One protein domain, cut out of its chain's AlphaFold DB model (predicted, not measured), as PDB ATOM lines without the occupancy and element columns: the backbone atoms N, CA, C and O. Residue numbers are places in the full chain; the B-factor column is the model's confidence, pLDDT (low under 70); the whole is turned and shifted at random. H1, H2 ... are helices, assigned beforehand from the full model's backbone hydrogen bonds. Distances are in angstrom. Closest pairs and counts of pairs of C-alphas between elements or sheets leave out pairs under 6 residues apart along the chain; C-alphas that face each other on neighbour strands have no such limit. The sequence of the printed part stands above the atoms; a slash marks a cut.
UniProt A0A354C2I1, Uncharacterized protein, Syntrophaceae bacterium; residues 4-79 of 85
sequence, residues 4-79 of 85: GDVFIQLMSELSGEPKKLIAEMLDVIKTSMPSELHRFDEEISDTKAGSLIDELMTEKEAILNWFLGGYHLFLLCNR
ATOM      1  N   GLY A   4     -22.157 -22.693  -2.522       92.31
ATOM      2  CA  GLY A   4     -22.763 -23.785  -1.767       92.31
ATOM      3  C   GLY A   4     -22.795 -23.499  -0.269       92.31
ATOM      4  O   GLY A   4     -23.840 -23.669   0.351       92.31
ATOM      5  N   ASP A   5     -21.709 -22.963   0.295       93.06
ATOM      6  CA  ASP A   5     -21.663 -22.580   1.713       93.06
ATOM      7  C   ASP A   5     -22.705 -21.504   2.045       93.06
ATOM      8  O   ASP A   5     -23.376 -21.586   3.074       93.06
ATOM      9  N   VAL A   6     -22.887 -20.525   1.152       92.12
ATOM     10  CA  VAL A   6     -23.920 -19.483   1.291       92.12
ATOM     11  C   VAL A   6     -25.321 -20.086   1.248       92.12
ATOM     12  O   VAL A   6     -26.154 -19.756   2.090       92.12
ATOM     13  N   PHE A   7     -25.582 -21.000   0.308       90.69
ATOM     14  CA  PHE A   7     -26.857 -21.713   0.235       90.69
ATOM     15  C   PHE A   7     -27.130 -22.508   1.518       90.69
ATOM     16  O   PHE A   7     -28.221 -22.413   2.078       90.69
ATOM     17  N   ILE A   8     -26.135 -23.252   2.013       93.19
ATOM     18  CA  ILE A   8     -26.254 -24.053   3.235       93.19
ATOM     19  C   ILE A   8     -26.561 -23.165   4.441       93.19
ATOM     20  O   ILE A   8     -27.457 -23.481   5.226       93.19
ATOM     21  N   GLN A   9     -25.830 -22.057   4.583       93.12
ATOM     22  CA  GLN A   9     -26.046 -21.077   5.643       93.12
ATOM     23  C   GLN A   9     -27.477 -20.528   5.593       93.12
ATOM     24  O   GLN A   9     -28.207 -20.657   6.573       93.12
ATOM     25  N   LEU A  10     -27.885 -19.987   4.444       91.44
ATOM     26  CA  LEU A  10     -29.193 -19.367   4.258       91.44
ATOM     27  C   LEU A  10     -30.326 -20.353   4.547       91.44
ATOM     28  O   LEU A  10     -31.222 -20.066   5.330       91.44
ATOM     29  N   MET A  11     -30.283 -21.543   3.948       88.75
ATOM     30  CA  MET A  11     -31.355 -22.520   4.112       88.75
ATOM     31  C   MET A  11     -31.434 -23.064   5.539       88.75
ATOM     32  O   MET A  11     -32.537 -23.310   6.024       88.75
ATOM     33  N   SER A  12     -30.302 -23.213   6.231       91.69
ATOM     34  CA  SER A  12     -30.282 -23.577   7.653       91.69
ATOM     35  C   SER A  12     -30.935 -22.493   8.517       91.69
ATOM     36  O   SER A  12     -31.751 -22.812   9.377       91.69
ATOM     37  N   GLU A  13     -30.659 -21.214   8.243       90.81
ATOM     38  CA  GLU A  13     -31.274 -20.086   8.957       90.81
ATOM     39  C   GLU A  13     -32.776 -19.944   8.666       90.81
ATOM     40  O   GLU A  13     -33.556 -19.674   9.578       90.81
ATOM     41  N   LEU A  14     -33.199 -20.168   7.418       87.75
ATOM     42  CA  LEU A  14     -34.602 -20.066   7.005       87.75
ATOM     43  C   LEU A  14     -35.470 -21.218   7.519       87.75
ATOM     44  O   LEU A  14     -36.616 -20.997   7.905       87.75
ATOM     45  N   SER A  15     -34.949 -22.445   7.482       84.12
ATOM     46  CA  SER A  15     -35.703 -23.648   7.867       84.12
ATOM     47  C   SER A  15     -35.576 -23.999   9.351       84.12
ATOM     48  O   SER A  15     -36.422 -24.718   9.875       84.12
ATOM     49  N   GLY A  16     -34.529 -23.518  10.031       88.50
ATOM     50  CA  GLY A  16     -34.164 -23.953  11.381       88.50
ATOM     51  C   GLY A  16     -33.482 -25.325  11.430       88.50
ATOM     52  O   GLY A  16     -33.152 -25.804  12.515       88.50
ATOM     53  N   GLU A  17     -33.252 -25.961  10.279       89.25
ATOM     54  CA  GLU A  17     -32.622 -27.274  10.195       89.25
ATOM     55  C   GLU A  17     -31.091 -27.196  10.332       89.25
ATOM     56  O   GLU A  17     -30.468 -26.194   9.957       89.25
ATOM     57  N   PRO A  18     -30.425 -28.264  10.811       93.69
ATOM     58  CA  PRO A  18     -28.971 -28.298  10.910       93.69
ATOM     59  C   PRO A  18     -28.285 -28.171   9.543       93.69
ATOM     60  O   PRO A  18     -28.619 -28.891   8.602       93.69
ATOM     61  N   LYS A  19     -27.218 -27.361   9.455       93.38
ATOM     62  CA  LYS A  19     -26.391 -27.206   8.237       93.38
ATOM     63  C   LYS A  19     -25.957 -28.530   7.603       93.38
ATOM     64  O   LYS A  19     -25.889 -28.622   6.386       93.38
ATOM     65  N   LYS A  20     -25.687 -29.558   8.419       93.19
ATOM     66  CA  LYS A  20     -25.329 -30.899   7.934       93.19
ATOM     67  C   LYS A  20     -26.433 -31.509   7.060       93.19
ATOM     68  O   LYS A  20     -26.130 -32.020   5.992       93.19
ATOM     69  N   LEU A  21     -27.693 -31.408   7.490       88.19
ATOM     70  CA  LEU A  21     -28.839 -31.915   6.730       88.19
ATOM     71  C   LEU A  21     -28.989 -31.164   5.401       88.19
ATOM     72  O   LEU A  21     -29.222 -31.762   4.355       88.19
ATOM     73  N   ILE A  22     -28.808 -29.843   5.435       90.81
ATOM     74  CA  ILE A  22     -28.866 -29.003   4.237       90.81
ATOM     75  C   ILE A  22     -27.721 -29.324   3.264       90.81
ATOM     76  O   ILE A  22     -27.944 -29.336   2.056       90.81
ATOM     77  N   ALA A  23     -26.519 -29.615   3.766       92.44
ATOM     78  CA  ALA A  23     -25.389 -30.038   2.941       92.44
ATOM     79  C   ALA A  23     -25.672 -31.375   2.236       92.44
ATOM     80  O   ALA A  23     -25.495 -31.471   1.027       92.44
ATOM     81  N   GLU A  24     -26.208 -32.366   2.960       89.31
ATOM     82  CA  GLU A  24     -26.627 -33.650   2.378       89.31
ATOM     83  C   GLU A  24     -27.700 -33.454   1.287       89.31
ATOM     84  O   GLU A  24     -27.640 -34.072   0.223       89.31
ATOM     85  N   MET A  25     -28.659 -32.548   1.507       86.31
ATOM     86  CA  MET A  25     -29.652 -32.180   0.493       86.31
ATOM     87  C   MET A  25     -29.005 -31.515  -0.730       86.31
ATOM     88  O   MET A  25     -29.365 -31.835  -1.864       86.31
ATOM     89  N   LEU A  26     -28.064 -30.592  -0.517       88.50
ATOM     90  CA  LEU A  26     -27.351 -29.924  -1.602       88.50
ATOM     91  C   LEU A  26     -26.566 -30.932  -2.452       88.50
ATOM     92  O   LEU A  26     -26.604 -30.836  -3.676       88.50
ATOM     93  N   ASP A  27     -25.931 -31.927  -1.835       89.25
ATOM     94  CA  ASP A  27     -25.243 -33.001  -2.558       89.25
ATOM     95  C   ASP A  27     -26.209 -33.784  -3.459       89.25
ATOM     96  O   ASP A  27     -25.923 -33.996  -4.639       89.25
ATOM     97  N   VAL A  28     -27.401 -34.134  -2.959       85.81
ATOM     98  CA  VAL A  28     -28.442 -34.780  -3.777       85.81
ATOM     99  C   VAL A  28     -28.856 -33.881  -4.947       85.81
ATOM    100  O   VAL A  28     -28.898 -34.346  -6.088       85.81
ATOM    101  N   ILE A  29     -29.090 -32.585  -4.709       83.50
ATOM    102  CA  ILE A  29     -29.429 -31.619  -5.769       83.50
ATOM    103  C   ILE A  29     -28.329 -31.591  -6.836       83.50
ATOM    104  O   ILE A  29     -28.636 -31.717  -8.024       83.50
ATOM    105  N   LYS A  30     -27.055 -31.512  -6.431       84.44
ATOM    106  CA  LYS A  30     -25.905 -31.537  -7.346       84.44
ATOM    107  C   LYS A  30     -25.894 -32.808  -8.200       84.44
ATOM    108  O   LYS A  30     -25.700 -32.711  -9.406       84.44
ATOM    109  N   THR A  31     -26.171 -33.983  -7.628       84.19
ATOM    110  CA  THR A  31     -26.233 -35.237  -8.410       84.19
ATOM    111  C   THR A  31     -27.399 -35.289  -9.403       84.19
ATOM    112  O   THR A  31     -27.318 -35.995 -10.404       84.19
ATOM    113  N   SER A  32     -28.467 -34.528  -9.152       79.88
ATOM    114  CA  SER A  32     -29.664 -34.482 -10.003       79.88
ATOM    115  C   SER A  32     -29.602 -33.442 -11.131       79.88
ATOM    116  O   SER A  32     -30.455 -33.443 -12.017       79.88
ATOM    117  N   MET A  33     -28.600 -32.554 -11.117       77.94
ATOM    118  CA  MET A  33     -28.435 -31.480 -12.097       77.94
ATOM    119  C   MET A  33     -27.237 -31.746 -13.021       77.94
ATOM    120  O   MET A  33     -26.215 -32.246 -12.552       77.94
ATOM    121  N   PRO A  34     -27.293 -31.353 -14.307       80.81
ATOM    122  CA  PRO A  34     -26.121 -31.363 -15.181       80.81
ATOM    123  C   PRO A  34     -24.969 -30.541 -14.590       80.81
ATOM    124  O   PRO A  34     -25.188 -29.415 -14.140       80.81
ATOM    125  N   SER A  35     -23.747 -31.078 -14.635       78.56
ATOM    126  CA  SER A  35     -22.548 -30.445 -14.058       78.56
ATOM    127  C   SER A  35     -22.246 -29.060 -14.633       78.56
ATOM    128  O   SER A  35     -21.717 -28.203 -13.936       78.56
ATOM    129  N   GLU A  36     -22.651 -28.794 -15.873       76.75
ATOM    130  CA  GLU A  36     -22.492 -27.492 -16.538       76.75
ATOM    131  C   GLU A  36     -23.314 -26.369 -15.880       76.75
ATOM    132  O   GLU A  36     -23.034 -25.187 -16.072       76.75
ATOM    133  N   LEU A  37     -24.317 -26.730 -15.076       73.25
ATOM    134  CA  LEU A  37     -25.139 -25.800 -14.302       73.25
ATOM    135  C   LEU A  37     -24.678 -25.699 -12.836       73.25
ATOM    136  O   LEU A  37     -25.299 -24.988 -12.041       73.25
ATOM    137  N   HIS A  38     -23.602 -26.399 -12.448       77.44
ATOM    138  CA  HIS A  38     -23.106 -26.421 -11.071       77.44
ATOM    139  C   HIS A  38     -22.290 -25.168 -10.780       77.44
ATOM    140  O   HIS A  38     -21.090 -25.104 -11.026       77.44
ATOM    141  N   ARG A  39     -22.943 -24.168 -10.190       85.38
ATOM    142  CA  ARG A  39     -22.259 -22.965  -9.689       85.38
ATOM    143  C   ARG A  39     -21.987 -23.018  -8.187       85.38
ATOM    144  O   ARG A  39     -21.472 -22.062  -7.630       85.38
ATOM    145  N   PHE A  40     -22.350 -24.106  -7.510       87.06
ATOM    146  CA  PHE A  40     -22.226 -24.209  -6.053       87.06
ATOM    147  C   PHE A  40     -20.775 -24.242  -5.575       87.06
ATOM    148  O   PHE A  40     -20.492 -23.715  -4.506       87.06
ATOM    149  N   ASP A  41     -19.863 -24.772  -6.386       88.81
ATOM    150  CA  ASP A  41     -18.444 -24.868  -6.040       88.81
ATOM    151  C   ASP A  41     -17.655 -23.595  -6.409       88.81
ATOM    152  O   ASP A  41     -16.454 -23.518  -6.166       88.81
ATOM    153  N   GLU A  42     -18.312 -22.572  -6.977       91.06
ATOM    154  CA  GLU A  42     -17.670 -21.284  -7.256       91.06
ATOM    155  C   GLU A  42     -17.307 -20.576  -5.948       91.06
ATOM    156  O   GLU A  42     -18.157 -20.372  -5.071       91.06
ATOM    157  N   GLU A  43     -16.049 -20.153  -5.842       94.06
ATOM    158  CA  GLU A  43     -15.579 -19.342  -4.728       94.06
ATOM    159  C   GLU A  43     -16.145 -17.922  -4.780       94.06
ATOM    160  O   GLU A  43     -16.326 -17.302  -5.831       94.06
ATOM    161  N   ILE A  44     -16.408 -17.396  -3.594       93.50
ATOM    162  CA  ILE A  44     -16.982 -16.083  -3.357       93.50
ATOM    163  C   ILE A  44     -16.300 -15.474  -2.127       93.50
ATOM    164  O   ILE A  44     -16.005 -16.160  -1.141       93.50
ATOM    165  N   SER A  45     -16.039 -14.165  -2.200       93.19
ATOM    166  CA  SER A  45     -15.482 -13.408  -1.082       93.19
ATOM    167  C   SER A  45     -16.474 -13.310   0.072       93.19
ATOM    168  O   SER A  45     -17.681 -13.179  -0.137       93.19
ATOM    169  N   ASP A  46     -15.959 -13.295   1.298       88.81
ATOM    170  CA  ASP A  46     -16.791 -13.255   2.505       88.81
ATOM    171  C   ASP A  46     -17.670 -11.993   2.555       88.81
ATOM    172  O   ASP A  46     -18.836 -12.056   2.935       88.81
ATOM    173  N   THR A  47     -17.164 -10.852   2.069       92.06
ATOM    174  CA  THR A  47     -17.952  -9.615   1.929       92.06
ATOM    175  C   THR A  47     -19.147  -9.805   1.001       92.06
ATOM    176  O   THR A  47     -20.251  -9.356   1.307       92.06
ATOM    177  N   LYS A  48     -18.945 -10.471  -0.143       91.38
ATOM    178  CA  LYS A  48     -20.032 -10.697  -1.093       91.38
ATOM    179  C   LYS A  48     -21.015 -11.740  -0.567       91.38
ATOM    180  O   LYS A  48     -22.208 -11.609  -0.817       91.38
ATOM    181  N   ALA A  49     -20.533 -12.740   0.165       89.94
ATOM    182  CA  ALA A  49     -21.381 -13.735   0.805       89.94
ATOM    183  C   ALA A  49     -22.284 -13.107   1.870       89.94
ATOM    184  O   ALA A  49     -23.485 -13.354   1.848       89.94
ATOM    185  N   GLY A  50     -21.730 -12.245   2.730       88.88
ATOM    186  CA  GLY A  50     -22.503 -11.497   3.722       88.88
ATOM    187  C   GLY A  50     -23.600 -10.649   3.077       88.88
ATOM    188  O   GLY A  50     -24.762 -10.800   3.427       88.88
ATOM    189  N   SER A  51     -23.259  -9.859   2.048       91.81
ATOM    190  CA  SER A  51     -24.250  -9.057   1.304       91.81
ATOM    191  C   SER A  51     -25.357  -9.916   0.690       91.81
ATOM    192  O   SER A  51     -26.520  -9.543   0.774       91.81
ATOM    193  N   LEU A  52     -25.030 -11.080   0.116       88.81
ATOM    194  CA  LEU A  52     -26.044 -11.978  -0.443       88.81
ATOM    195  C   LEU A  52     -26.968 -12.561   0.628       88.81
ATOM    196  O   LEU A  52     -28.167 -12.665   0.387       88.81
ATOM    197  N   ILE A  53     -26.428 -12.957   1.782       88.62
ATOM    198  CA  ILE A  53     -27.239 -13.473   2.891       88.62
ATOM    199  C   ILE A  53     -28.178 -12.373   3.384       88.62
ATOM    200  O   ILE A  53     -29.382 -12.600   3.449       88.62
ATOM    201  N   ASP A  54     -27.650 -11.179   3.654       89.62
ATOM    202  CA  ASP A  54     -28.435 -10.046   4.144       89.62
ATOM    203  C   ASP A  54     -29.554  -9.669   3.163       89.62
ATOM    204  O   ASP A  54     -30.708  -9.518   3.568       89.62
ATOM    205  N   GLU A  55     -29.238  -9.576   1.866       90.31
ATOM    206  CA  GLU A  55     -30.207  -9.293   0.801       90.31
ATOM    207  C   GLU A  55     -31.307 -10.363   0.750       90.31
ATOM    208  O   GLU A  55     -32.492 -10.033   0.799       90.31
ATOM    209  N   LEU A  56     -30.941 -11.647   0.712       88.25
ATOM    210  CA  LEU A  56     -31.904 -12.747   0.604       88.25
ATOM    211  C   LEU A  56     -32.760 -12.901   1.867       88.25
ATOM    212  O   LEU A  56     -33.935 -13.260   1.780       88.25
ATOM    213  N   MET A  57     -32.225 -12.570   3.040       86.94
ATOM    214  CA  MET A  57     -32.980 -12.590   4.292       86.94
ATOM    215  C   MET A  57     -34.090 -11.536   4.344       86.94
ATOM    216  O   MET A  57     -35.065 -11.723   5.078       86.94
ATOM    217  N   THR A  58     -34.019 -10.474   3.531       91.25
ATOM    218  CA  THR A  58     -35.149  -9.539   3.380       91.25
ATOM    219  C   THR A  58     -36.373 -10.194   2.730       91.25
ATOM    220  O   THR A  58     -37.503  -9.798   3.010       91.25
ATOM    221  N   GLU A  59     -36.168 -11.260   1.950       89.12
ATOM    222  CA  GLU A  59     -37.211 -12.023   1.254       89.12
ATOM    223  C   GLU A  59     -37.473 -13.399   1.894       89.12
ATOM    224  O   GLU A  59     -38.069 -14.284   1.274       89.12
ATOM    225  N   LYS A  60     -37.062 -13.589   3.156       86.94
ATOM    226  CA  LYS A  60     -37.075 -14.887   3.853       86.94
ATOM    227  C   LYS A  60     -38.375 -15.688   3.703       86.94
ATOM    228  O   LYS A  60     -38.332 -16.895   3.491       86.94
ATOM    229  N   GLU A  61     -39.532 -15.033   3.802       85.31
ATOM    230  CA  GLU A  61     -40.838 -15.701   3.759       85.31
ATOM    231  C   GLU A  61     -41.160 -16.200   2.350       85.31
ATOM    232  O   GLU A  61     -41.673 -17.305   2.185       85.31
ATOM    233  N   ALA A  62     -40.817 -15.416   1.326       86.19
ATOM    234  CA  ALA A  62     -40.996 -15.807  -0.065       86.19
ATOM    235  C   ALA A  62     -40.085 -16.988  -0.422       86.19
ATOM    236  O   ALA A  62     -40.547 -17.955  -1.029       86.19
ATOM    237  N   ILE A  63     -38.823 -16.950   0.022       85.25
ATOM    238  CA  ILE A  63     -37.861 -18.040  -0.187       85.25
ATOM    239  C   ILE A  63     -38.327 -19.314   0.524       85.25
ATOM    240  O   ILE A  63     -38.325 -20.386  -0.081       85.25
ATOM    241  N   LEU A  64     -38.780 -19.208   1.777       83.50
ATOM    242  CA  LEU A  64     -39.289 -20.353   2.530       83.50
ATOM    243  C   LEU A  64     -40.535 -20.955   1.867       83.50
ATOM    244  O   LEU A  64     -40.612 -22.170   1.703       83.50
ATOM    245  N   ASN A  65     -41.484 -20.123   1.430       83.06
ATOM    246  CA  ASN A  65     -42.682 -20.586   0.726       83.06
ATOM    247  C   ASN A  65     -42.340 -21.270  -0.603       83.06
ATOM    248  O   ASN A  65     -42.888 -22.331  -0.911       83.06
ATOM    249  N   TRP A  66     -41.413 -20.699  -1.379       83.81
ATOM    250  CA  TRP A  66     -40.925 -21.306  -2.616       83.81
ATOM    251  C   TRP A  66     -40.252 -22.658  -2.349       83.81
ATOM    252  O   TRP A  66     -40.551 -23.644  -3.026       83.81
ATOM    253  N   PHE A  67     -39.410 -22.732  -1.316       79.56
ATOM    254  CA  PHE A  67     -38.730 -23.959  -0.919       79.56
ATOM    255  C   PHE A  67     -39.711 -25.046  -0.471       79.56
ATOM    256  O   PHE A  67     -39.627 -26.177  -0.944       79.56
ATOM    257  N   LEU A  68     -40.679 -24.712   0.387       77.75
ATOM    258  CA  LEU A  68     -41.713 -25.649   0.835       77.75
ATOM    259  C   LEU A  68     -42.577 -26.142  -0.333       77.75
ATOM    260  O   LEU A  68     -42.894 -27.329  -0.397       77.75
ATOM    261  N   GLY A  69     -42.909 -25.263  -1.284       78.25
ATOM    262  CA  GLY A  69     -43.610 -25.640  -2.512       78.25
ATOM    263  C   GLY A  69     -42.807 -26.629  -3.364       78.25
ATOM    264  O   GLY A  69     -43.339 -27.655  -3.792       78.25
ATOM    265  N   GLY A  70     -41.511 -26.366  -3.551       76.00
ATOM    266  CA  GLY A  70     -40.596 -27.263  -4.260       76.00
ATOM    267  C   GLY A  70     -40.402 -28.605  -3.551       76.00
ATOM    268  O   GLY A  70     -40.447 -29.652  -4.192       76.00
ATOM    269  N   TYR A  71     -40.258 -28.597  -2.224       70.19
ATOM    270  CA  TYR A  71     -40.145 -29.808  -1.411       70.19
ATOM    271  C   TYR A  71     -41.411 -30.665  -1.494       70.19
ATOM    272  O   TYR A  71     -41.329 -31.878  -1.682       70.19
ATOM    273  N   HIS A  72     -42.589 -30.041  -1.432       69.44
ATOM    274  CA  HIS A  72     -43.857 -30.740  -1.605       69.44
ATOM    275  C   HIS A  72     -43.948 -31.402  -2.987       69.44
ATOM    276  O   HIS A  72     -44.293 -32.579  -3.084       69.44
ATOM    277  N   LEU A  73     -43.565 -30.687  -4.049       70.56
ATOM    278  CA  LEU A  73     -43.518 -31.237  -5.403       70.56
ATOM    279  C   LEU A  73     -42.507 -32.388  -5.523       70.56
ATOM    280  O   LEU A  73     -42.822 -33.423  -6.104       70.56
ATOM    281  N   PHE A  74     -41.315 -32.244  -4.940       68.88
ATOM    282  CA  PHE A  74     -40.310 -33.303  -4.911       68.88
ATOM    283  C   PHE A  74     -40.847 -34.561  -4.224       68.88
ATOM    284  O   PHE A  74     -40.699 -35.656  -4.770       68.88
ATOM    285  N   LEU A  75     -41.501 -34.416  -3.067       66.81
ATOM    286  CA  LEU A  75     -42.137 -35.529  -2.367       66.81
ATOM    287  C   LEU A  75     -43.229 -36.183  -3.219       66.81
ATOM    288  O   LEU A  75     -43.254 -37.405  -3.290       66.81
ATOM    289  N   LEU A  76     -44.085 -35.406  -3.887       69.06
ATOM    290  CA  LEU A  76     -45.125 -35.938  -4.775       69.06
ATOM    291  C   LEU A  76     -44.549 -36.713  -5.967       69.06
ATOM    292  O   LEU A  76     -45.095 -37.744  -6.346       69.06
ATOM    293  N   CYS A  77     -43.450 -36.235  -6.552       69.81
ATOM    294  CA  CYS A  77     -42.836 -36.872  -7.715       69.81
ATOM    295  C   CYS A  77     -41.945 -38.074  -7.359       69.81
ATOM    296  O   CYS A  77     -41.770 -38.953  -8.197       69.81
ATOM    297  N   ASN A  78     -41.360 -38.113  -6.154       63.72
ATOM    298  CA  ASN A  78     -40.312 -39.084  -5.803       63.72
ATOM    299  C   ASN A  78     -40.670 -40.023  -4.645       63.72
ATOM    300  O   ASN A  78     -40.040 -41.072  -4.506       63.72
ATOM    301  N   ARG A  79     -41.682 -39.719  -3.820       56.94
ATOM    302  CA  ARG A  79     -42.304 -40.758  -2.993       56.94
ATOM    303  C   ARG A  79     -43.345 -41.452  -3.854       56.94
ATOM    304  O   ARG A  79     -44.400 -40.888  -4.123       56.94
TER     305      ARG A  79
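What this domain is: This is residues 4 to 79 of the 85 residues of an uncharacterized protein of Syntrophaceae bacterium (UniProt A0A354C2I1). Helices H3 and H4 meet near their ends as a broad V, with H1 packed on H3 inside it and H2 crossing H1 on the side away from H3. A long unnamed stretch, residues 33 to 45, loops from H2 to H3, and residues 69 to 79, of which 69 to 78 belong to H4, stick out as an arm. The printed part has 76 residues with four named helices, in the order H1, H2, H3, H4, and no named strand: all helix. It is compact, with a radius of gyration of the C-alphas of 13.1 A and spans of 40 by 29 by 20 A.

How they stand to each other: H1, residues 4 to 15, is the hub. It touches H2, residues 19 to 32, at a steep tilt of 59 degrees, opposite ways; their closest C-alphas, of Ser 12 and Lys 19, are 5.4 A apart. With residues 6 to 10 alone, H1 touches H3, residues 46 to 57, at a shallow tilt of 31 degrees, the same way; the closest C-alphas, of Val 6 and Ala 49, are 6.3 A apart. H1 only just touches H4, residues 60 to 78, with 3 pairs of C-alphas within 8 A, the closest those of Leu 14 and Leu 64 at 6.5 A; the two are about perpendicular at 83 degrees. H3 and H4 meet only through their link. H2 is apart from H3 and H4. In H1, H2, H3 and H4 every O i to N i+4 pair is within hydrogen-bond range.

Where its parts are: H1 begins at C-alpha 4, (-22.763, -23.785, -1.767), and measures 16.1 A. H2 measures 19.9 A and H3 16.3 A. H4, 26.3 A, ends at C-alpha 78, (-40.312, -39.084, -5.803).

The domain as a whole: The C-alphas farthest apart, of Thr 47 and Arg 79, are 39.8 A apart. The printed part has no cut. The link from H2 to H3 is long, 13 residues. Residue 72 and residues 74 to 79 have pLDDT under 70.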